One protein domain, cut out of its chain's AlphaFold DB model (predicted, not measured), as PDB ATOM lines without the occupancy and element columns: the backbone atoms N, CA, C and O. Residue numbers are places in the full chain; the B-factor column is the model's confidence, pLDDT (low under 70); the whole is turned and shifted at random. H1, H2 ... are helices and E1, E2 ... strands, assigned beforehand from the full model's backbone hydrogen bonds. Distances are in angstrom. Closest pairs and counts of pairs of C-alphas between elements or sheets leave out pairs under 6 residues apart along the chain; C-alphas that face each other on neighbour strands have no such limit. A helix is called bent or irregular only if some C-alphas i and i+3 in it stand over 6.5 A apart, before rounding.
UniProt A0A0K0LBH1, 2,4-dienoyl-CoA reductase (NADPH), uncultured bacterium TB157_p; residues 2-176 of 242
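What this domain is: This is residues 2 to 176 of the 242 residues of the protein "2,4-dienoyl-CoA reductase (NADPH)" of uncultured bacterium TB157_p (UniProt A0A0K0LBH1). A strongly twisted sheet of four parallel strands has helices H3, H5 and H6 in a layer over one face, with H2 and H1 beyond the E1 end of the sheet and H7 beyond the E4 end. The chain winds from strand to helix to strand across the sheet, in the order E1 E2 E3 E4. The printed part has 175 residues, with seven named helices and four named strands in the order H1 H2 E1 H3 E2 H4 H5 E3 H6 E4 H7; its class is mixed, and under half of the residues, 85, are in named elements. The whole is compact, with a radius of gyration of the C-alphas of 17.1 A, and spans 53 by 42 by 34 A.

Where its parts are: Find C-alpha 46 at (93.889, 75.635, 81.749), where E1, residues 46 to 50, begins and runs 13.3 A. E2 is residues 78 to 82, 12.6 A; E3 is 122 to 125, 10.1 A; E4 is 149 to 151. Then look for H5, residues 99 to 115, which runs 23.8 A to C-alpha 115 at (96.781, 72.772, 95.875). H3 is residues 61 to 72, 16.8 A, and H6 is 131 to 138, 10.6 A. H2, residues 21 to 36, 22.3 A, has a kink of 38 degrees near residue 28 and is only just irregular: C-alphas 24 and 27 are 7.0 A apart. H1 is residues 2 to 6, H4 is 89 to 92, and H7, residues 162 to 167, ends at (85.891, 53.015, 88.296).

How they stand to each other: Look for N 49 and O 80, 2.8 A apart, between E1 and E2; N 123 and O 79, 2.8 A, between E2 and E3; and N 151 and O 124, 2.9 A, between E3 and E4. Three strand-helix-strand units, parallel neighbours joined through helices, have right-handed crossovers: E1, H3, E2; E2, H4 H5, E3; E3, H6, E4. H3, H5 and H6 on one face make two layers with the sheet. H5 lies over E2 and E3 at a height of 8.6 A. H6 only just touches H5, with 3 pairs of C-alphas within 8 A, the closest Ile 108 and Ala 137, 5.7 A. H2 touches H1, the closest C-alphas being Leu 6 and Arg 24, 4.9 A; H1 only grazes the sheet. H7 is close to H6 but not clearly touching, with C-alphas 131 and 166 6.3 A apart. H4 touches no helix. Every O i to N i+4 pair is within hydrogen-bond range in H1, H3, H5, H6 and H7, and 10 of 12 are in H2; H4 is too short for one.

The domain as a whole: The C-alphas of Ser 14 and Asp 168, 54.6 A apart, are the farthest. The printed part has no cut; the link from H1 to H2, 14 residues, is long. Residues 83 to 104 are under 70 in pLDDT.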
ATOM      1  N   LEU A   2     106.842  79.000  76.551       92.44
ATOM      2  CA  LEU A   2     106.513  79.668  77.833       92.44
ATOM      3  C   LEU A   2     107.405  79.240  79.005       92.44
ATOM      4  O   LEU A   2     107.861  80.083  79.767       92.44
ATOM      5  N   SER A   3     107.744  77.952  79.093       90.31
ATOM      6  CA  SER A   3     108.714  77.453  80.075       90.31
ATOM      7  C   SER A   3     110.087  78.126  79.962       90.31
ATOM      8  O   SER A   3     110.757  78.315  80.969       90.31
ATOM      9  N   GLN A   4     110.492  78.535  78.753       92.12
ATOM     10  CA  GLN A   4     111.762  79.231  78.546       92.12
ATOM     11  C   GLN A   4     111.708  80.665  79.068       92.12
ATOM     12  O   GLN A   4     112.693  81.150  79.599       92.12
ATOM     13  N   PHE A   5     110.555  81.339  78.977       96.31
ATOM     14  CA  PHE A   5     110.385  82.656  79.594       96.31
ATOM     15  C   PHE A   5     110.457  82.574  81.119       96.31
ATOM     16  O   PHE A   5     111.101  83.416  81.737       96.31
ATOM     17  N   LEU A   6     109.844  81.548  81.711       95.62
ATOM     18  CA  LEU A   6     109.815  81.354  83.162       95.62
ATOM     19  C   LEU A   6     111.181  80.987  83.754       95.62
ATOM     20  O   LEU A   6     111.489  81.396  84.874       95.62
ATOM     21  N   SER A   7     111.995  80.234  83.014       93.81
ATOM     22  CA  SER A   7     113.280  79.737  83.498       93.81
ATOM     23  C   SER A   7     114.376  80.808  83.433       93.81
ATOM     24  O   SER A   7     114.710  81.274  82.336       93.81
ATOM     25  N   PRO A   8     115.025  81.156  84.559       94.25
ATOM     26  CA  PRO A   8     116.130  82.115  84.565       94.25
ATOM     27  C   PRO A   8     117.369  81.635  83.789       94.25
ATOM     28  O   PRO A   8     118.211  82.454  83.433       94.25
ATOM     29  N   ARG A   9     117.484  80.338  83.456       92.94
ATOM     30  CA  ARG A   9     118.594  79.827  82.622       92.94
ATOM     31  C   ARG A   9     118.457  80.163  81.150       92.94
ATOM     32  O   ARG A   9     119.460  80.244  80.450       92.94
ATOM     33  N   THR A  10     117.222  80.261  80.667       92.75
ATOM     34  CA  THR A  10     116.949  80.443  79.235       92.75
ATOM     35  C   THR A  10     116.439  81.845  78.932       92.75
ATOM     36  O   THR A  10     116.717  82.369  77.855       92.75
ATOM     37  N   ASN A  11     115.789  82.503  79.893       96.00
ATOM     38  CA  ASN A  11     115.422  83.905  79.792       96.00
ATOM     39  C   ASN A  11     116.491  84.816  80.405       96.00
ATOM     40  O   ASN A  11     116.401  85.233  81.559       96.00
ATOM     41  N   LEU A  12     117.482  85.160  79.583       95.88
ATOM     42  CA  LEU A  12     118.568  86.082  79.931       95.88
ATOM     43  C   LEU A  12     118.254  87.539  79.550       95.88
ATOM     44  O   LEU A  12     119.158  88.362  79.412       95.88
ATOM     45  N   ARG A  13     116.977  87.866  79.318       97.19
ATOM     46  CA  ARG A  13     116.579  89.212  78.897       97.19
ATOM     47  C   ARG A  13     116.763  90.210  80.035       97.19
ATOM     48  O   ARG A  13     116.446  89.925  81.189       97.19
ATOM     49  N   SER A  14     117.205  91.410  79.681       97.19
ATOM     50  CA  SER A  14     117.336  92.550  80.589       97.19
ATOM     51  C   SER A  14     116.143  93.509  80.532       97.19
ATOM     52  O   SER A  14     116.091  94.457  81.307       97.19
ATOM     53  N   ASP A  15     115.163  93.281  79.661       97.69
ATOM     54  CA  ASP A  15     113.976  94.128  79.551       97.69
ATOM     55  C   ASP A  15     112.838  93.683  80.493       97.69
ATOM     56  O   ASP A  15     113.034  92.874  81.403       97.69
ATOM     57  N   GLN A  16     111.633  94.225  80.285       97.50
ATOM     58  CA  GLN A  16     110.444  93.954  81.107       97.50
ATOM     59  C   GLN A  16     109.940  92.499  81.058       97.50
ATOM     60  O   GLN A  16     108.983  92.163  81.759       97.50
ATOM     61  N   TRP A  17     110.542  91.651  80.222       97.62
ATOM     62  CA  TRP A  17     110.170  90.247  80.069       97.62
ATOM     63  C   TRP A  17     111.168  89.287  80.728       97.62
ATOM     64  O   TRP A  17     111.008  88.080  80.574       97.62
ATOM     65  N   GLY A  18     112.198  89.781  81.432       96.56
ATOM     66  CA  GLY A  18     113.218  88.956  82.093       96.56
ATOM     67  C   GLY A  18     113.665  89.473  83.466       96.56
ATOM     68  O   GLY A  18     113.072  90.390  84.040       96.56
ATOM     69  N   ARG A  19     114.744  88.880  83.995       92.69
ATOM     70  CA  ARG A  19     115.282  89.090  85.355       92.69
ATOM     71  C   ARG A  19     114.353  88.590  86.460       92.69
ATOM     72  O   ARG A  19     114.497  87.438  86.851       92.69
ATOM     73  N   SER A  20     113.429  89.408  86.963       97.12
ATOM     74  CA  SER A  20     112.553  89.015  88.079       97.12
ATOM     75  C   SER A  20     111.536  87.950  87.654       97.12
ATOM     76  O   SER A  20     111.220  87.831  86.467       97.12
ATOM     77  N   LEU A  21     111.015  87.166  88.602       97.50
ATOM     78  CA  LEU A  21     110.015  86.141  88.290       97.50
ATOM     79  C   LEU A  21     108.745  86.756  87.689       97.50
ATOM     80  O   LEU A  21     108.201  86.207  86.738       97.50
ATOM     81  N   GLU A  22     108.315  87.917  88.177       97.88
ATOM     82  CA  GLU A  22     107.143  88.652  87.685       97.88
ATOM     83  C   GLU A  22     107.303  89.008  86.206       97.88
ATOM     84  O   GLU A  22     106.398  88.793  85.400       97.88
ATOM     85  N   ASN A  23     108.481  89.504  85.818       98.19
ATOM     86  CA  ASN A  23     108.782  89.836  84.429       98.19
ATOM     87  C   ASN A  23     108.885  88.584  83.552       98.19
ATOM     88  O   ASN A  23     108.356  88.565  82.440       98.19
ATOM     89  N   ARG A  24     109.508  87.517  84.064       97.88
ATOM     90  CA  ARG A  24     109.582  86.212  83.389       97.88
ATOM     91  C   ARG A  24     108.191  85.589  83.184       97.88
ATOM     92  O   ARG A  24     107.920  85.014  82.131       97.88
ATOM     93  N   ALA A  25     107.291  85.741  84.155       97.94
ATOM     94  CA  ALA A  25     105.907  85.267  84.106       97.94
ATOM     95  C   ALA A  25     104.969  86.190  83.318       97.94
ATOM     96  O   ALA A  25     103.896  85.750  82.901       97.94
ATOM     97  N   ARG A  26     105.373  87.438  83.050       97.75
ATOM     98  CA  ARG A  26     104.556  88.449  82.364       97.75
ATOM     99  C   ARG A  26     103.935  87.923  81.076       97.75
ATOM    100  O   ARG A  26     102.743  88.105  80.873       97.75
ATOM    101  N   LEU A  27     104.704  87.220  80.238       97.88
ATOM    102  CA  LEU A  27     104.186  86.669  78.982       97.88
ATOM    103  C   LEU A  27     103.048  85.662  79.212       97.88
ATOM    104  O   LEU A  27     102.035  85.722  78.519       97.88
ATOM    105  N   LEU A  28     103.195  84.759  80.186       97.69
ATOM    106  CA  LEU A  28     102.148  83.801  80.552       97.69
ATOM    107  C   LEU A  28     100.880  84.535  81.002       97.69
ATOM    108  O   LEU A  28      99.797  84.244  80.501       97.69
ATOM    109  N   ILE A  29     101.029  85.504  81.906       97.94
ATOM    110  CA  ILE A  29      99.911  86.282  82.444       97.94
ATOM    111  C   ILE A  29      99.192  87.054  81.333       97.94
ATOM    112  O   ILE A  29      97.977  86.937  81.191       97.94
ATOM    113  N   THR A  30      99.940  87.759  80.482       97.94
ATOM    114  CA  THR A  30      99.384  88.493  79.339       97.94
ATOM    115  C   THR A  30      98.614  87.578  78.386       97.94
ATOM    116  O   THR A  30      97.567  87.974  77.882       97.94
ATOM    117  N   ILE A  31      99.085  86.349  78.153       97.94
ATOM    118  CA  ILE A  31      98.378  85.378  77.307       97.94
ATOM    119  C   ILE A  31      97.065  84.932  77.955       97.94
ATOM    120  O   ILE A  31      96.045  84.898  77.269       97.94
ATOM    121  N   VAL A  32      97.069  84.611  79.251       98.00
ATOM    122  CA  VAL A  32      95.849  84.220  79.978       98.00
ATOM    123  C   VAL A  32      94.803  85.335  79.907       98.00
ATOM    124  O   VAL A  32      93.663  85.074  79.517       98.00
ATOM    125  N   ASP A  33      95.204  86.575  80.195       97.62
ATOM    126  CA  ASP A  33      94.317  87.741  80.154       97.62
ATOM    127  C   ASP A  33      93.785  87.984  78.727       97.62
ATOM    128  O   ASP A  33      92.584  88.180  78.518       97.62
ATOM    129  N   ALA A  34      94.654  87.886  77.714       98.25
ATOM    130  CA  ALA A  34      94.284  88.089  76.313       98.25
ATOM    131  C   ALA A  34      93.347  87.005  75.757       98.25
ATOM    132  O   ALA A  34      92.499  87.326  74.915       98.25
ATOM    133  N   ILE A  35      93.499  85.748  76.195       98.12
ATOM    134  CA  ILE A  35      92.575  84.655  75.861       98.12
ATOM    135  C   ILE A  35      91.238  84.920  76.540       98.12
ATOM    136  O   ILE A  35      90.218  84.926  75.853       98.12
ATOM    137  N   ARG A  36      91.229  85.196  77.852       96.81
ATOM    138  CA  ARG A  36      89.987  85.431  78.602       96.81
ATOM    139  C   ARG A  36      89.171  86.589  78.026       96.81
ATOM    140  O   ARG A  36      87.954  86.478  77.968       96.81
ATOM    141  N   ALA A  37      89.823  87.644  77.542       97.75
ATOM    142  CA  ALA A  37      89.156  88.772  76.891       97.75
ATOM    143  C   ALA A  37      88.505  88.434  75.530       97.75
ATOM    144  O   ALA A  37      87.679  89.202  75.048       97.75
ATOM    145  N   ARG A  38      88.887  87.323  74.886       98.38
ATOM    146  CA  ARG A  38      88.428  86.941  73.533       98.38
ATOM    147  C   ARG A  38      87.437  85.785  73.509       98.38
ATOM    148  O   ARG A  38      86.828  85.536  72.474       98.38
ATOM    149  N   VAL A  39      87.314  85.052  74.609       98.06
ATOM    150  CA  VAL A  39      86.461  83.865  74.699       98.06
ATOM    151  C   VAL A  39      85.237  84.145  75.559       98.06
ATOM    152  O   VAL A  39      85.260  84.989  76.451       98.06
ATOM    153  N   GLN A  40      84.159  83.400  75.317       97.25
ATOM    154  CA  GLN A  40      82.963  83.464  76.155       97.25
ATOM    155  C   GLN A  40      83.277  83.103  77.624       97.25
ATOM    156  O   GLN A  40      84.186  82.305  77.874       97.25
ATOM    157  N   PRO A  41      82.500  83.598  78.608       93.94
ATOM    158  CA  PRO A  41      82.739  83.309  80.026       93.94
ATOM    159  C   PRO A  41      82.801  81.813  80.367       93.94
ATOM    160  O   PRO A  41      83.591  81.418  81.215       93.94
ATOM    161  N   ALA A  42      82.019  80.982  79.671       95.88
ATOM    162  CA  ALA A  42      81.978  79.531  79.865       95.88
ATOM    163  C   ALA A  42      83.156  78.767  79.225       95.88
ATOM    164  O   ALA A  42      83.237  77.546  79.341       95.88
ATOM    165  N   PHE A  43      84.049  79.443  78.497       97.88
ATOM    166  CA  PHE A  43      85.215  78.798  77.901       97.88
ATOM    167  C   PHE A  43      86.262  78.495  78.980       97.88
ATOM    168  O   PHE A  43      86.690  79.404  79.693       97.88
ATOM    169  N   ALA A  44      86.693  77.235  79.070       97.38
ATOM    170  CA  ALA A  44      87.676  76.798  80.054       97.38
ATOM    171  C   ALA A  44      89.109  77.168  79.635       97.38
ATOM    172  O   ALA A  44      89.545  76.868  78.521       97.38
ATOM    173  N   ILE A  45      89.867  77.770  80.548       98.00
ATOM    174  CA  ILE A  45      91.288  78.083  80.393       98.00
ATOM    175  C   ILE A  45      92.072  77.266  81.416       98.00
ATOM    176  O   ILE A  45      91.918  77.449  82.621       98.00
ATOM    177  N   SER A  46      92.948  76.393  80.924       97.62
ATOM    178  CA  SER A  46      93.889  75.635  81.749       97.62
ATOM    179  C   SER A  46      95.319  76.109  81.511       97.62
ATOM    180  O   SER A  46      95.711  76.358  80.366       97.62
ATOM    181  N   VAL A  47      96.110  76.206  82.581       97.56
ATOM    182  CA  VAL A  47      97.546  76.498  82.506       97.56
ATOM    183  C   VAL A  47      98.333  75.264  82.917       97.56
ATOM    184  O   VAL A  47      98.251  74.808  84.054       97.56
ATOM    185  N   LYS A  48      99.149  74.743  82.000       95.00
ATOM    186  CA  LYS A  48     100.090  73.662  82.294       95.00
ATOM    187  C   LYS A  48     101.446  74.231  82.691       95.00
ATOM    188  O   LYS A  48     102.092  74.903  81.884       95.00
ATOM    189  N   LEU A  49     101.880  73.931  83.908       92.69
ATOM    190  CA  LEU A  49     103.111  74.427  84.511       92.69
ATOM    191  C   LEU A  49     104.043  73.262  84.871       92.69
ATOM    192  O   LEU A  49     103.603  72.163  85.216       92.69
ATOM    193  N   ASN A  50     105.350  73.483  84.779       88.44
ATOM    194  CA  ASN A  50     106.336  72.512  85.254       88.44
ATOM    195  C   ASN A  50     106.489  72.636  86.774       88.44
ATOM    196  O   ASN A  50     106.413  73.738  87.306       88.44
ATOM    197  N   SER A  51     106.779  71.533  87.467       85.19
ATOM    198  CA  SER A  51     107.118  71.594  88.897       85.19
ATOM    199  C   SER A  51     108.474  72.256  89.165       85.19
ATOM    200  O   SER A  51     108.631  72.975  90.143       85.19
ATOM    201  N   ALA A  52     109.457  71.973  88.308       83.00
ATOM    202  CA  ALA A  52     110.811  72.524  88.317       83.00
ATOM    203  C   ALA A  52     111.543  72.131  87.020       83.00
ATOM    204  O   ALA A  52     111.138  71.185  86.330       83.00
ATOM    205  N   ASP A  53     112.662  72.793  86.724       81.00
ATOM    206  CA  ASP A  53     113.560  72.408  85.623       81.00
ATOM    207  C   ASP A  53     114.516  71.262  85.988       81.00
ATOM    208  O   ASP A  53     115.041  70.592  85.098       81.00
ATOM    209  N   PHE A  54     114.724  71.001  87.286       77.88
ATOM    210  CA  PHE A  54     115.702  70.028  87.805       77.88
ATOM    211  C   PHE A  54     117.140  70.301  87.340       77.88
ATOM    212  O   PHE A  54     117.925  69.387  87.089       77.88
ATOM    213  N   GLN A  55     117.478  71.580  87.209       75.56
ATOM    214  CA  GLN A  55     118.794  72.063  86.821       75.56
ATOM    215  C   GLN A  55     119.191  73.194  87.769       75.56
ATOM    216  O   GLN A  55     118.355  74.025  88.118       75.56
ATOM    217  N   LYS A  56     120.464  73.237  88.178       80.12
ATOM    218  CA  LYS A  56     120.971  74.296  89.059       80.12
ATOM    219  C   LYS A  56     120.731  75.670  88.420       80.12
ATOM    220  O   LYS A  56     121.128  75.886  87.273       80.12
ATOM    221  N   GLY A  57     120.094  76.569  89.172       84.12
ATOM    222  CA  GLY A  57     119.735  77.913  88.713       84.12
ATOM    223  C   GLY A  57     118.612  77.952  87.673       84.12
ATOM    224  O   GLY A  57     118.536  78.929  86.938       84.12
ATOM    225  N   GLY A  58     117.818  76.880  87.547       88.94
ATOM    226  CA  GLY A  58     116.614  76.784  86.710       88.94
ATOM    227  C   GLY A  58     115.351  77.289  87.396       88.94
ATOM    228  O   GLY A  58     115.420  77.903  88.449       88.94
ATOM    229  N   PHE A  59     114.199  77.028  86.778       91.44
ATOM    230  CA  PHE A  59     112.894  77.246  87.398       91.44
ATOM    231  C   PHE A  59     112.714  76.293  88.587       91.44
ATOM    232  O   PHE A  59     112.869  75.073  88.432       91.44
ATOM    233  N   GLU A  60     112.395  76.834  89.757       91.44
ATOM    234  CA  GLU A  60     112.340  76.084  91.017       91.44
ATOM    235  C   GLU A  60     110.901  75.872  91.527       91.44
ATOM    236  O   GLU A  60     109.981  76.584  91.121       91.44
ATOM    237  N   PRO A  61     110.673  74.924  92.460       91.44
ATOM    238  CA  PRO A  61     109.358  74.722  93.078       91.44
ATOM    239  C   PRO A  61     108.756  75.992  93.705       91.44
ATOM    240  O   PRO A  61     107.541  76.189  93.660       91.44
ATOM    241  N   ALA A  62     109.598  76.868  94.263       94.12
ATOM    242  CA  ALA A  62     109.172  78.157  94.805       94.12
ATOM    243  C   ALA A  62     108.696  79.120  93.704       94.12
ATOM    244  O   ALA A  62     107.681  79.792  93.887       94.12
ATOM    245  N   ASP A  63     109.361  79.129  92.540       95.62
ATOM    246  CA  ASP A  63     108.902  79.899  91.379       95.62
ATOM    247  C   ASP A  63     107.542  79.383  90.894       95.62
ATOM    248  O   ASP A  63     106.639  80.169  90.617       95.62
ATOM    249  N   ALA A  64     107.369  78.059  90.819       95.25
ATOM    250  CA  ALA A  64     106.108  77.441  90.424       95.25
ATOM    251  C   ALA A  64     104.956  77.849  91.352       95.25
ATOM    252  O   ALA A  64     103.890  78.234  90.869       95.25
ATOM    253  N   LYS A  65     105.191  77.831  92.669       96.88
ATOM    254  CA  LYS A  65     104.237  78.337  93.663       96.88
ATOM    255  C   LYS A  65     103.885  79.804  93.419       96.88
ATOM    256  O   LYS A  65     102.705  80.122  93.307       96.88
ATOM    257  N   ALA A  66     104.885  80.672  93.298       97.50
ATOM    258  CA  ALA A  66     104.657  82.101  93.099       97.50
ATOM    259  C   ALA A  66     103.915  82.393  91.783       97.50
ATOM    260  O   ALA A  66     103.027  83.241  91.746       97.50
ATOM    261  N   VAL A  67     104.194  81.646  90.708       97.69
ATOM    262  CA  VAL A  67     103.433  81.744  89.451       97.69
ATOM    263  C   VAL A  67     101.973  81.333  89.653       97.69
ATOM    264  O   VAL A  67     101.086  82.009  89.138       97.69
ATOM    265  N   VAL A  68     101.692  80.271  90.414       97.94
ATOM    266  CA  VAL A  68     100.307  79.885  90.742       97.94
ATOM    267  C   VAL A  68      99.611  80.964  91.573       97.94
ATOM    268  O   VAL A  68      98.474  81.318  91.271       97.94
ATOM    269  N   GLU A  69     100.301  81.576  92.535       97.62
ATOM    270  CA  GLU A  69      99.764  82.709  93.302       97.62
ATOM    271  C   GLU A  69      99.443  83.915  92.401       97.62
ATOM    272  O   GLU A  69      98.395  84.543  92.557       97.62
ATOM    273  N   MET A  70     100.265  84.200  91.383       97.88
ATOM    274  CA  MET A  70      99.944  85.224  90.376       97.88
ATOM    275  C   MET A  70      98.700  84.862  89.544       97.88
ATOM    276  O   MET A  70      97.934  85.755  89.157       97.88
ATOM    277  N   LEU A  71      98.485  83.570  89.268       98.06
ATOM    278  CA  LEU A  71      97.316  83.065  88.540       98.06
ATOM    279  C   LEU A  71      96.035  83.080  89.384       98.06
ATOM    280  O   LEU A  71      94.964  83.193  88.796       98.06
ATOM    281  N   ASN A  72      96.116  83.046  90.720       97.75
ATOM    282  CA  ASN A  72      94.939  83.154  91.600       97.75
ATOM    283  C   ASN A  72      94.137  84.441  91.369       97.75
ATOM    284  O   ASN A  72      92.926  84.465  91.556       97.75
ATOM    285  N   MET A  73      94.802  85.505  90.917       94.12
ATOM    286  CA  MET A  73      94.163  86.782  90.591       94.12
ATOM    287  C   MET A  73      93.476  86.783  89.212       94.12
ATOM    288  O   MET A  73      93.001  87.825  88.761       94.12
ATOM    289  N   ARG A  74      93.453  85.643  88.504       94.31
ATOM    290  CA  ARG A  74      92.854  85.469  87.173       94.31
ATOM    291  C   ARG A  74      91.804  84.362  87.180       94.31
ATOM    292  O   ARG A  74      91.833  83.442  87.989       94.31
ATOM    293  N   ARG A  75      90.905  84.402  86.190       90.38
ATOM    294  CA  ARG A  75      89.941  83.321  85.919       90.38
ATOM    295  C   ARG A  75      90.583  82.182  85.121       90.38
ATOM    296  O   ARG A  75      90.309  82.027  83.925       90.38
ATOM    297  N   VAL A  76      91.461  81.437  85.791       97.25
ATOM    298  CA  VAL A  76      92.007  80.153  85.327       97.25
ATOM    299  C   VAL A  76      91.171  79.031  85.932       97.25
ATOM    300  O   VAL A  76      90.961  79.001  87.138       97.25
ATOM    301  N   ASP A  77      90.704  78.111  85.095       97.69
ATOM    302  CA  ASP A  77      89.756  77.063  85.488       97.69
ATOM    303  C   ASP A  77      90.459  75.782  85.970       97.69
ATOM    304  O   ASP A  77      89.855  74.948  86.641       97.69
ATOM    305  N   LEU A  78      91.740  75.612  85.629       98.19
ATOM    306  CA  LEU A  78      92.565  74.471  86.029       98.19
ATOM    307  C   LEU A  78      94.051  74.831  85.923       98.19
ATOM    308  O   LEU A  78      94.478  75.427  84.932       98.19
ATOM    309  N   VAL A  79      94.862  74.404  86.889       97.88
ATOM    310  CA  VAL A  79      96.321  74.360  86.713       97.88
ATOM    311  C   VAL A  79      96.776  72.909  86.661       97.88
ATOM    312  O   VAL A  79      96.550  72.137  87.589       97.88
ATOM    313  N   GLU A  80      97.433  72.528  85.568       96.06
ATOM    314  CA  GLU A  80      98.067  71.221  85.430       96.06
ATOM    315  C   GLU A  80      99.542  71.311  85.832       96.06
ATOM    316  O   GLU A  80     100.357  71.909  85.128       96.06
ATOM    317  N   ILE A  81      99.903  70.656  86.929       92.69
ATOM    318  CA  ILE A  81     101.284  70.481  87.360       92.69
ATOM    319  C   ILE A  81     101.870  69.256  86.676       92.69
ATOM    320  O   ILE A  81     101.412  68.125  86.863       92.69
ATOM    321  N   SER A  82     102.911  69.492  85.885       84.25
ATOM    322  CA  SER A  82     103.581  68.456  85.117       84.25
ATOM    323  C   SER A  82     104.989  68.179  85.618       84.25
ATOM    324  O   SER A  82     105.808  69.069  85.874       84.25
ATOM    325  N   GLY A  83     105.259  66.888  85.746       62.41
ATOM    326  CA  GLY A  83     106.501  66.370  86.268       62.41
ATOM    327  C   GLY A  83     107.596  66.164  85.229       62.41
ATOM    328  O   GLY A  83     107.941  65.017  84.925       62.41
ATOM    329  N   GLY A  84     108.171  67.259  84.724       51.28
ATOM    330  CA  GLY A  84     109.474  67.249  84.060       51.28
ATOM    331  C   GLY A  84     109.612  68.161  82.840       51.28
ATOM    332  O   GLY A  84     108.823  68.098  81.902       51.28
ATOM    333  N   SER A  85     110.691  68.946  82.812       36.28
ATOM    334  CA  SER A  85     111.187  69.563  81.579       36.28
ATOM    335  C   SER A  85     111.668  68.478  80.604       36.28
ATOM    336  O   SER A  85     112.249  67.468  81.012       36.28
ATOM    337  N   TYR A  86     111.457  68.697  79.300       38.78
ATOM    338  CA  TYR A  86     111.911  67.820  78.201       38.78
ATOM    339  C   TYR A  86     113.436  67.564  78.239       38.78
ATOM    340  O   TYR A  86     113.928  66.609  77.643       38.78
ATOM    341  N   GLU A  87     114.164  68.401  78.983       33.12
ATOM    342  CA  GLU A  87     115.615  68.401  79.174       33.12
ATOM    343  C   GLU A  87     116.080  67.705  80.468       33.12
ATOM    344  O   GLU A  87     117.280  67.540  80.676       33.12
ATOM    345  N   SER A  88     115.161  67.261  81.337       40.38
ATOM    346  CA  SER A  88     115.525  66.506  82.538       40.38
ATOM    347  C   SER A  88     115.583  64.994  82.248       40.38
ATOM    348  O   SER A  88     114.621  64.417  81.716       40.38
ATOM    349  N   PRO A  89     116.658  64.292  82.664       38.34
ATOM    350  CA  PRO A  89     116.716  62.829  82.699       38.34
ATOM    351  C   PRO A  89     115.561  62.190  83.488       38.34
ATOM    352  O   PRO A  89     115.253  61.016  83.268       38.34
ATOM    353  N   ALA A  90     114.880  62.955  84.355       41.69
ATOM    354  CA  ALA A  90     113.694  62.512  85.078       41.69
ATOM    355  C   ALA A  90     112.569  62.085  84.121       41.69
ATOM    356  O   ALA A  90     111.991  61.022  84.321       41.69
ATOM    357  N   MET A  91     112.328  62.809  83.015       40.97
ATOM    358  CA  MET A  91     111.358  62.403  81.978       40.97
ATOM    359  C   MET A  91     111.776  61.149  81.208       40.97
ATOM    360  O   MET A  91     110.932  60.461  80.634       40.97
ATOM    361  N   HIS A  92     113.068  60.824  81.233       43.59
ATOM    362  CA  HIS A  92     113.669  59.733  80.477       43.59
ATOM    363  C   HIS A  92     113.931  58.480  81.318       43.59
ATOM    364  O   HIS A  92     114.525  57.541  80.794       43.59
ATOM    365  N   GLY A  93     113.464  58.422  82.573       44.12
ATOM    366  CA  GLY A  93     113.478  57.212  83.401       44.12
ATOM    367  C   GLY A  93     114.882  56.653  83.634       44.12
ATOM    368  O   GLY A  93     115.199  55.566  83.150       44.12
ATOM    369  N   GLY A  94     115.727  57.401  84.351       42.25
ATOM    370  CA  GLY A  94     117.037  56.919  84.799       42.25
ATOM    371  C   GLY A  94     116.958  55.571  85.533       42.25
ATOM    372  O   GLY A  94     115.918  55.193  86.073       42.25
ATOM    373  N   LYS A  95     118.067  54.816  85.535       37.97
ATOM    374  CA  LYS A  95     118.188  53.541  86.258       37.97
ATOM    375  C   LYS A  95     117.875  53.750  87.741       37.97
ATOM    376  O   LYS A  95     118.746  54.183  88.477       37.97
ATOM    377  N   GLN A  96     116.682  53.364  88.170       42.38
ATOM    378  CA  GLN A  96     116.378  52.952  89.539       42.38
ATOM    379  C   GLN A  96     115.014  52.259  89.491       42.38
ATOM    380  O   GLN A  96     114.001  52.885  89.216       42.38
ATOM    381  N   ARG A  97     114.947  50.942  89.701       41.66
ATOM    382  CA  ARG A  97     113.662  50.210  89.695       41.66
ATOM    383  C   ARG A  97     112.739  50.608  90.865       41.66
ATOM    384  O   ARG A  97     111.544  50.374  90.780       41.66
ATOM    385  N   ALA A  98     113.271  51.312  91.870       45.22
ATOM    386  CA  ALA A  98     112.523  52.008  92.921       45.22
ATOM    387  C   ALA A  98     111.999  53.411  92.504       45.22
ATOM    388  O   ALA A  98     111.285  54.053  93.268       45.22
ATOM    389  N   SER A  99     112.334  53.903  91.299       57.50
ATOM    390  CA  SER A  99     112.160  55.316  90.912       57.50
ATOM    391  C   SER A  99     110.759  55.714  90.464       57.50
ATOM    392  O   SER A  99     110.417  56.876  90.627       57.50
ATOM    393  N   THR A 100     109.928  54.820  89.914       57.56
ATOM    394  CA  THR A 100     108.607  55.237  89.400       57.56
ATOM    395  C   THR A 100     107.647  55.585  90.532       57.56
ATOM    396  O   THR A 100     106.986  56.612  90.455       57.56
ATOM    397  N   ILE A 101     107.617  54.782  91.603       63.59
ATOM    398  CA  ILE A 101     106.793  55.057  92.791       63.59
ATOM    399  C   ILE A 101     107.256  56.358  93.451       63.59
ATOM    400  O   ILE A 101     106.441  57.244  93.672       63.59
ATOM    401  N   ALA A 102     108.561  56.495  93.706       65.88
ATOM    402  CA  ALA A 102     109.127  57.701  94.313       65.88
ATOM    403  C   ALA A 102     108.900  58.952  93.447       65.88
ATOM    404  O   ALA A 102     108.632  60.032  93.965       65.88
ATOM    405  N   ARG A 103     108.959  58.809  92.119       65.69
ATOM    406  CA  ARG A 103     108.705  59.895  91.169       65.69
ATOM    407  C   ARG A 103     107.230  60.289  91.113       65.69
ATOM    408  O   ARG A 103     106.936  61.479  91.101       65.69
ATOM    409  N   GLU A 104     106.317  59.319  91.059       69.62
ATOM    410  CA  GLU A 104     104.877  59.583  91.145       69.62
ATOM    411  C   GLU A 104     104.546  60.278  92.471       69.62
ATOM    412  O   GLU A 104     103.898  61.321  92.452       69.62
ATOM    413  N   ALA A 105     105.071  59.766  93.591       74.19
ATOM    414  CA  ALA A 105     104.903  60.359  94.914       74.19
ATOM    415  C   ALA A 105     105.422  61.803  94.964       74.19
ATOM    416  O   ALA A 105     104.687  62.687  95.386       74.19
ATOM    417  N   TYR A 106     106.618  62.072  94.427       80.75
ATOM    418  CA  TYR A 106     107.181  63.423  94.378       80.75
ATOM    419  C   TYR A 106     106.254  64.430  93.676       80.75
ATOM    420  O   TYR A 106     106.017  65.521  94.196       80.75
ATOM    421  N   PHE A 107     105.705  64.088  92.504       82.06
ATOM    422  CA  PHE A 107     104.814  65.011  91.789       82.06
ATOM    423  C   PHE A 107     103.455  65.154  92.463       82.06
ATOM    424  O   PHE A 107     102.887  66.242  92.426       82.06
ATOM    425  N   ILE A 108     102.946  64.085  93.076       86.81
ATOM    426  CA  ILE A 108     101.713  64.130  93.865       86.81
ATOM    427  C   ILE A 108     101.906  65.048  95.075       86.81
ATOM    428  O   ILE A 108     101.097  65.947  95.284       86.81
ATOM    429  N   ASP A 109     102.993  64.882  95.828       87.69
ATOM    430  CA  ASP A 109     103.300  65.714  96.992       87.69
ATOM    431  C   ASP A 109     103.477  67.184  96.610       87.69
ATOM    432  O   ASP A 109     102.919  68.065  97.267       87.69
ATOM    433  N   PHE A 110     104.190  67.457  95.517       89.31
ATOM    434  CA  PHE A 110     104.337  68.819  95.018       89.31
ATOM    435  C   PHE A 110     103.001  69.407  94.533       89.31
ATOM    436  O   PHE A 110     102.684  70.554  94.839       89.31
ATOM    437  N   ALA A 111     102.171  68.634  93.830       92.12
ATOM    438  CA  ALA A 111     100.856  69.105  93.402       92.12
ATOM    439  C   ALA A 111      99.924  69.382  94.593       92.12
ATOM    440  O   ALA A 111      99.197  70.371  94.560       92.12
ATOM    441  N   ARG A 112      99.994  68.587  95.670       91.81
ATOM    442  CA  ARG A 112      99.284  68.856  96.935       91.81
ATOM    443  C   ARG A 112      99.786  70.124  97.625       91.81
ATOM    444  O   ARG A 112      98.988  70.894  98.149       91.81
ATOM    445  N   TYR A 113     101.096  70.361  97.601       91.62
ATOM    446  CA  TYR A 113     101.680  71.604  98.106       91.62
ATOM    447  C   TYR A 113     101.143  72.830  97.353       91.62
ATOM    448  O   TYR A 113     100.752  73.814  97.975       91.62
ATOM    449  N   ILE A 114     101.043  72.749  96.024       94.94
ATOM    450  CA  ILE A 114     100.445  73.808  95.201       94.94
ATOM    451  C   ILE A 114      98.930  73.928  95.431       94.94
ATOM    452  O   ILE A 114      98.411  75.038  95.512       94.94
ATOM    453  N   GLN A 115      98.222  72.806  95.594       95.00
ATOM    454  CA  GLN A 115      96.781  72.772  95.875       95.00
ATOM    455  C   GLN A 115      96.411  73.554  97.144       95.00
ATOM    456  O   GLN A 115      95.308  74.085  97.214       95.00
ATOM    457  N   ALA A 116      97.324  73.663  98.116       92.88
ATOM    458  CA  ALA A 116      97.105  74.419  99.348       92.88
ATOM    459  C   ALA A 116      97.070  75.946  99.154       92.88
ATOM    460  O   ALA A 116      96.558  76.648 100.022       92.88
ATOM    461  N   VAL A 117      97.612  76.467  98.048       95.50
ATOM    462  CA  VAL A 117      97.631  77.915  97.763       95.50
ATOM    463  C   VAL A 117      96.838  78.305  96.523       95.50
ATOM    464  O   VAL A 117      96.621  79.490  96.287       95.50
ATOM    465  N   ALA A 118      96.425  77.337  95.710       97.31
ATOM    466  CA  ALA A 118      95.696  77.574  94.476       97.31
ATOM    467  C   ALA A 118      94.220  77.905  94.736       97.31
ATOM    468  O   ALA A 118      93.533  77.200  95.472       97.31
ATOM    469  N   ALA A 119      93.713  78.944  94.072       97.25
ATOM    470  CA  ALA A 119      92.287  79.283  94.062       97.25
ATOM    471  C   ALA A 119      91.485  78.433  93.057       97.25
ATOM    472  O   ALA A 119      90.260  78.355  93.140       97.25
ATOM    473  N   MET A 120      92.172  77.803  92.101       97.81
ATOM    474  CA  MET A 120      91.600  76.917  91.090       97.81
ATOM    475  C   MET A 120      91.964  75.445  91.359       97.81
ATOM    476  O   MET A 120      92.955  75.166  92.039       97.81
ATOM    477  N   PRO A 121      91.206  74.483  90.802       97.69
ATOM    478  CA  PRO A 121      91.552  73.067  90.864       97.69
ATOM    479  C   PRO A 121      92.964  72.776  90.331       97.69
ATOM    480  O   PRO A 121      93.376  73.328  89.304       97.69
ATOM    481  N   ILE A 122      93.684  71.860  90.989       97.56
ATOM    482  CA  ILE A 122      94.973  71.347  90.508       97.56
ATOM    483  C   ILE A 122      94.803  69.968  89.870       97.56
ATOM    484  O   ILE A 122      94.197  69.060  90.444       97.56
ATOM    485  N   MET A 123      95.389  69.798  88.684       96.62
ATOM    486  CA  MET A 123      95.639  68.501  88.060       96.62
ATOM    487  C   MET A 123      97.112  68.122  88.220       96.62
ATOM    488  O   MET A 123      97.984  68.958  88.004       96.62
ATOM    489  N   VAL A 124      97.411  66.852  88.502       92.81
ATOM    490  CA  VAL A 124      98.788  66.327  88.455       92.81
ATOM    491  C   VAL A 124      99.001  65.389  87.269       92.81
ATOM    492  O   VAL A 124      98.186  64.498  87.014       92.81
ATOM    493  N   THR A 125     100.125  65.553  86.565       89.12
ATOM    494  CA  THR A 125     100.611  64.606  85.552       89.12
ATOM    495  C   THR A 125     102.079  64.255  85.755       89.12
ATOM    496  O   THR A 125     102.907  65.084  86.126       89.12
ATOM    497  N   GLY A 126     102.434  62.992  85.510       79.06
ATOM    498  CA  GLY A 126     103.790  62.524  85.818       79.06
ATOM    499  C   GLY A 126     104.088  61.069  85.476       79.06
ATOM    500  O   GLY A 126     105.009  60.492  86.042       79.06
ATOM    501  N   GLY A 127     103.326  60.466  84.557       77.62
ATOM    502  CA  GLY A 127     103.478  59.046  84.218       77.62
ATOM    503  C   GLY A 127     102.649  58.098  85.083       77.62
ATOM    504  O   GLY A 127     103.011  56.936  85.186       77.62
ATOM    505  N   ILE A 128     101.541  58.578  85.655       83.88
ATOM    506  CA  ILE A 128     100.614  57.769  86.453       83.88
ATOM    507  C   ILE A 128      99.994  56.681  85.571       83.88
ATOM    508  O   ILE A 128      99.281  56.972  84.607       83.88
ATOM    509  N   THR A 129     100.283  55.420  85.896       83.69
ATOM    510  CA  THR A 129      99.752  54.241  85.181       83.69
ATOM    511  C   THR A 129      99.020  53.263  86.091       83.69
ATOM    512  O   THR A 129      98.559  52.231  85.611       83.69
ATOM    513  N   ARG A 130      98.940  53.565  87.391       85.75
ATOM    514  CA  ARG A 130      98.400  52.673  88.418       85.75
ATOM    515  C   ARG A 130      97.211  53.305  89.126       85.75
ATOM    516  O   ARG A 130      97.298  54.457  89.557       85.75
ATOM    517  N   ARG A 131      96.149  52.525  89.326       90.25
ATOM    518  CA  ARG A 131      94.928  52.926  90.029       90.25
ATOM    519  C   ARG A 131      95.240  53.399  91.439       90.25
ATOM    520  O   ARG A 131      94.746  54.439  91.847       90.25
ATOM    521  N   ALA A 132      96.101  52.675  92.152       88.44
ATOM    522  CA  ALA A 132      96.500  53.031  93.511       88.44
ATOM    523  C   ALA A 132      97.203  54.398  93.578       88.44
ATOM    524  O   ALA A 132      96.930  55.178  94.481       88.44
ATOM    525  N   ALA A 133      98.059  54.721  92.601       86.62
ATOM    526  CA  ALA A 133      98.723  56.024  92.539       86.62
ATOM    527  C   ALA A 133      97.730  57.152  92.224       86.62
ATOM    528  O   ALA A 133      97.784  58.209  92.847       86.62
ATOM    529  N   ALA A 134      96.791  56.916  91.301       90.88
ATOM    530  CA  ALA A 134      95.738  57.877  90.989       90.88
ATOM    531  C   ALA A 134      94.795  58.106  92.185       90.88
ATOM    532  O   ALA A 134      94.540  59.249  92.550       90.88
ATOM    533  N   ALA A 135      94.332  57.033  92.831       92.00
ATOM    534  CA  ALA A 135      93.494  57.105  94.025       92.00
ATOM    535  C   ALA A 135      94.217  57.813  95.177       92.00
ATOM    536  O   ALA A 135      93.638  58.685  95.814       92.00
ATOM    537  N   GLY A 136      95.500  57.499  95.388       90.31
ATOM    538  CA  GLY A 136      96.340  58.184  96.364       90.31
ATOM    539  C   GLY A 136      96.442  59.683  96.087       90.31
ATOM    540  O   GLY A 136      96.270  60.467  97.006       90.31
ATOM    541  N   ALA A 137      96.642  60.097  94.833       91.06
ATOM    542  CA  ALA A 137      96.717  61.514  94.471       91.06
ATOM    543  C   ALA A 137      95.420  62.287  94.768       91.06
ATOM    544  O   ALA A 137      95.478  63.424  95.237       91.06
ATOM    545  N   LEU A 138      94.267  61.667  94.494       94.31
ATOM    546  CA  LEU A 138      92.937  62.256  94.691       94.31
ATOM    547  C   LEU A 138      92.496  62.257  96.161       94.31
ATOM    548  O   LEU A 138      91.692  63.094  96.562       94.31
ATOM    549  N   ALA A 139      92.993  61.316  96.964       94.38
ATOM    550  CA  ALA A 139      92.652  61.218  98.376       94.38
ATOM    551  C   ALA A 139      93.377  62.282  99.212       94.38
ATOM    552  O   ALA A 139      94.537  62.628  98.954       94.38
ATOM    553  N   ASN A 140      92.700  62.745 100.264       93.81
ATOM    554  CA  ASN A 140      93.332  63.511 101.334       93.81
ATOM    555  C   ASN A 140      94.304  62.609 102.104       93.81
ATOM    556  O   ASN A 140      94.029  61.428 102.314       93.81
ATOM    557  N   ASP A 141      95.428  63.166 102.539       87.44
ATOM    558  CA  ASP A 141      96.495  62.413 103.203       87.44
ATOM    559  C   ASP A 141      97.276  63.328 104.147       87.44
ATOM    560  O   ASP A 141      97.711  64.410 103.749       87.44
ATOM    561  N   GLN A 142      97.448  62.899 105.400       84.50
ATOM    562  CA  GLN A 142      98.194  63.637 106.431       84.50
ATOM    563  C   GLN A 142      97.773  65.119 106.542       84.50
ATOM    564  O   GLN A 142      98.608  66.019 106.576       84.50
ATOM    565  N   GLY A 143      96.461  65.386 106.528       85.38
ATOM    566  CA  GLY A 143      95.911  66.746 106.619       85.38
ATOM    567  C   GLY A 143      96.065  67.598 105.353       85.38
ATOM    568  O   GLY A 143      95.617  68.742 105.337       85.38
ATOM    569  N   ARG A 144      96.653  67.061 104.276       88.50
ATOM    570  CA  ARG A 144      96.749  67.727 102.971       88.50
ATOM    571  C   ARG A 144      95.598  67.278 102.079       88.50
ATOM    572  O   ARG A 144      95.309  66.084 101.985       88.50
ATOM    573  N   ALA A 145      94.961  68.237 101.411       92.88
ATOM    574  CA  ALA A 145      93.940  67.941 100.417       92.88
ATOM    575  C   ALA A 145      94.540  67.156  99.240       92.88
ATOM    576  O   ALA A 145      95.673  67.418  98.825       92.88
ATOM    577  N   GLY A 146      93.784  66.200  98.700       93.81
ATOM    578  CA  GLY A 146      94.100  65.576  97.420       93.81
ATOM    579  C   GLY A 146      94.017  66.578  96.265       93.81
ATOM    580  O   GLY A 146      93.403  67.640  96.382       93.81
ATOM    581  N   VAL A 147      94.638  66.247  95.133       95.31
ATOM    582  CA  VAL A 147      94.455  67.038  93.907       95.31
ATOM    583  C   VAL A 147      93.053  66.822  93.340       95.31
ATOM    584  O   VAL A 147      92.462  65.755  93.502       95.31
ATOM    585  N   ALA A 148      92.535  67.805  92.610       96.81
ATOM    586  CA  ALA A 148      91.209  67.709  92.005       96.81
ATOM    587  C   ALA A 148      91.158  66.741  90.811       96.81
ATOM    588  O   ALA A 148      90.102  66.191  90.500       96.81
ATOM    589  N   MET A 149      92.282  66.544  90.109       96.06
ATOM    590  CA  MET A 149      92.326  65.678  88.932       96.06
ATOM    591  C   MET A 149      93.692  65.014  88.731       96.06
ATOM    592  O   MET A 149      94.749  65.565  89.033       96.06
ATOM    593  N   VAL A 150      93.676  63.823  88.138       93.19
ATOM    594  CA  VAL A 150      94.874  63.125  87.667       93.19
ATOM    595  C   VAL A 150      94.848  63.094  86.147       93.19
ATOM    596  O   VAL A 150      93.901  62.580  85.552       93.19
ATOM    597  N   GLY A 151      95.888  63.621  85.505       92.00
ATOM    598  CA  GLY A 151      96.029  63.530  84.056       92.00
ATOM    599  C   GLY A 151      96.899  62.339  83.650       92.00
ATOM    600  O   GLY A 151      97.974  62.073  84.198       92.00
ATOM    601  N   ILE A 152      96.422  61.612  82.645       90.06
ATOM    602  CA  ILE A 152      97.026  60.380  82.142       90.06
ATOM    603  C   ILE A 152      97.205  60.544  80.638       90.06
ATOM    604  O   ILE A 152      96.279  60.933  79.936       90.06
ATOM    605  N   ALA A 153      98.399  60.249  80.129       88.62
ATOM    606  CA  ALA A 153      98.688  60.348  78.698       88.62
ATOM    607  C   ALA A 153      99.037  58.979  78.112       88.62
ATOM    608  O   ALA A 153      98.274  58.398  77.345       88.62
ATOM    609  N   GLN A 154     100.193  58.433  78.498       87.56
ATOM    610  CA  GLN A 154     100.706  57.204  77.900       87.56
ATOM    611  C   GLN A 154      99.758  56.016  78.098       87.56
ATOM    612  O   GLN A 154      99.564  55.250  77.161       87.56
ATOM    613  N   ALA A 155      99.160  55.866  79.282       88.94
ATOM    614  CA  ALA A 155      98.304  54.725  79.592       88.94
ATOM    615  C   ALA A 155      97.043  54.689  78.706       88.94
ATOM    616  O   ALA A 155      96.714  53.638  78.155       88.94
ATOM    617  N   PHE A 156      96.421  55.846  78.446       92.25
ATOM    618  CA  PHE A 156      95.265  55.947  77.544       92.25
ATOM    619  C   PHE A 156      95.579  55.579  76.094       92.25
ATOM    620  O   PHE A 156      94.689  55.157  75.363       92.25
ATOM    621  N   ALA A 157      96.842  55.666  75.667       91.88
ATOM    622  CA  ALA A 157      97.221  55.167  74.350       91.88
ATOM    623  C   ALA A 157      97.070  53.636  74.246       91.88
ATOM    624  O   ALA A 157      96.918  53.120  73.146       91.88
ATOM    625  N   PHE A 158      97.120  52.904  75.361       91.06
ATOM    626  CA  PHE A 158      97.013  51.440  75.384       91.06
ATOM    627  C   PHE A 158      95.650  50.947  75.876       91.06
ATOM    628  O   PHE A 158      95.198  49.906  75.408       91.06
ATOM    629  N   ALA A 159      94.996  51.695  76.763       91.88
ATOM    630  CA  ALA A 159      93.644  51.425  77.238       91.88
ATOM    631  C   ALA A 159      92.847  52.738  77.306       91.88
ATOM    632  O   ALA A 159      92.896  53.430  78.323       91.88
ATOM    633  N   PRO A 160      92.153  53.141  76.230       92.31
ATOM    634  CA  PRO A 160      91.375  54.381  76.205       92.31
ATOM    635  C   PRO A 160      90.188  54.364  77.182       92.31
ATOM    636  O   PRO A 160      89.693  55.414  77.576       92.31
ATOM    637  N   ASP A 161      89.760  53.179  77.608       92.00
ATOM    638  CA  ASP A 161      88.717  52.919  78.598       92.00
ATOM    639  C   ASP A 161      89.247  52.822  80.043       92.00
ATOM    640  O   ASP A 161      88.474  52.544  80.958       92.00
ATOM    641  N   LEU A 162      90.538  53.094  80.281       92.94
ATOM    642  CA  LEU A 162      91.201  52.905  81.579       92.94
ATOM    643  C   LEU A 162      90.467  53.564  82.756       92.94
ATOM    644  O   LEU A 162      90.367  52.968  83.822       92.94
ATOM    645  N   ALA A 163      89.927  54.771  82.569       92.25
ATOM    646  CA  ALA A 163      89.200  55.470  83.628       92.25
ATOM    647  C   ALA A 163      87.918  54.724  84.042       92.25
ATOM    648  O   ALA A 163      87.610  54.647  85.230       92.25
ATOM    649  N   ARG A 164      87.199  54.140  83.073       93.75
ATOM    650  CA  ARG A 164      86.017  53.305  83.329       93.75
ATOM    651  C   ARG A 164      86.421  52.025  84.051       93.75
ATOM    652  O   ARG A 164      85.887  51.741  85.110       93.75
ATOM    653  N   ARG A 165      87.446  51.339  83.549       92.81
ATOM    654  CA  ARG A 165      87.985  50.115  84.158       92.81
ATOM    655  C   ARG A 165      88.383  50.328  85.621       92.81
ATOM    656  O   ARG A 165      88.019  49.546  86.488       92.81
ATOM    657  N   TRP A 166      89.065  51.434  85.926       93.50
ATOM    658  CA  TRP A 166      89.406  51.790  87.305       93.50
ATOM    659  C   TRP A 166      88.195  52.129  88.175       93.50
ATOM    660  O   TRP A 166      88.213  51.812  89.368       93.50
ATOM    661  N   LYS A 167      87.165  52.767  87.608       91.38
ATOM    662  CA  LYS A 167      85.891  53.015  88.296       91.38
ATOM    663  C   LYS A 167      85.190  51.697  88.639       91.38
ATOM    664  O   LYS A 167      84.705  51.557  89.756       91.38
ATOM    665  N   ASP A 168      85.227  50.734  87.726       93.00
ATOM    666  CA  ASP A 168      84.585  49.421  87.862       93.00
ATOM    667  C   ASP A 168      85.416  48.435  88.710       93.00
ATOM    668  O   ASP A 168      85.021  47.296  88.939       93.00
ATOM    669  N   GLY A 169      86.566  48.877  89.228       87.75
ATOM    670  CA  GLY A 169      87.395  48.098  90.142       87.75
ATOM    671  C   GLY A 169      88.435  47.201  89.471       87.75
ATOM    672  O   GLY A 169      89.149  46.486  90.174       87.75
ATOM    673  N   GLU A 170      88.571  47.262  88.147       86.94
ATOM    674  CA  GLU A 170      89.517  46.438  87.402       86.94
ATOM    675  C   GLU A 170      90.987  46.803  87.673       86.94
ATOM    676  O   GLU A 170      91.336  47.912  88.099       86.94
ATOM    677  N   ALA A 171      91.863  45.836  87.389       76.94
ATOM    678  CA  ALA A 171      93.304  45.952  87.566       76.94
ATOM    679  C   ALA A 171      93.972  46.918  86.566       76.94
ATOM    680  O   ALA A 171      93.439  47.251  85.503       76.94
ATOM    681  N   ASP A 172      95.194  47.324  86.916       80.94
ATOM    682  CA  ASP A 172      96.053  48.178  86.101       80.94
ATOM    683  C   ASP A 172      96.375  47.576  84.732       80.94
ATOM    684  O   ASP A 172      96.317  46.364  84.506       80.94
ATOM    685  N   ILE A 173      96.786  48.440  83.803       79.19
ATOM    686  CA  ILE A 173      97.206  47.999  82.478       79.19
ATOM    687  C   ILE A 173      98.706  47.741  82.415       79.19
ATOM    688  O   ILE A 173      99.531  48.563  82.814       79.19
ATOM    689  N   ALA A 174      99.070  46.602  81.833       76.81
ATOM    690  CA  ALA A 174     100.454  46.300  81.515       76.81
ATOM    691  C   ALA A 174     100.886  47.096  80.276       76.81
ATOM    692  O   ALA A 174     100.477  46.813  79.148       76.81
ATOM    693  N   LEU A 175     101.739  48.100  80.479       81.31
ATOM    694  CA  LEU A 175     102.442  48.741  79.372       81.31
ATOM    695  C   LEU A 175     103.523  47.798  78.823       81.31
ATOM    696  O   LEU A 175     104.147  47.071  79.599       81.31
ATOM    697  N   PRO A 176     103.799  47.820  77.505       78.12
ATOM    698  CA  PRO A 176     104.819  46.959  76.923       78.12
ATOM    699  C   PRO A 176     106.177  47.211  77.580       78.12
ATOM    700  O   PRO A 176     106.625  48.358  77.716       78.12
TER     701      PRO A 176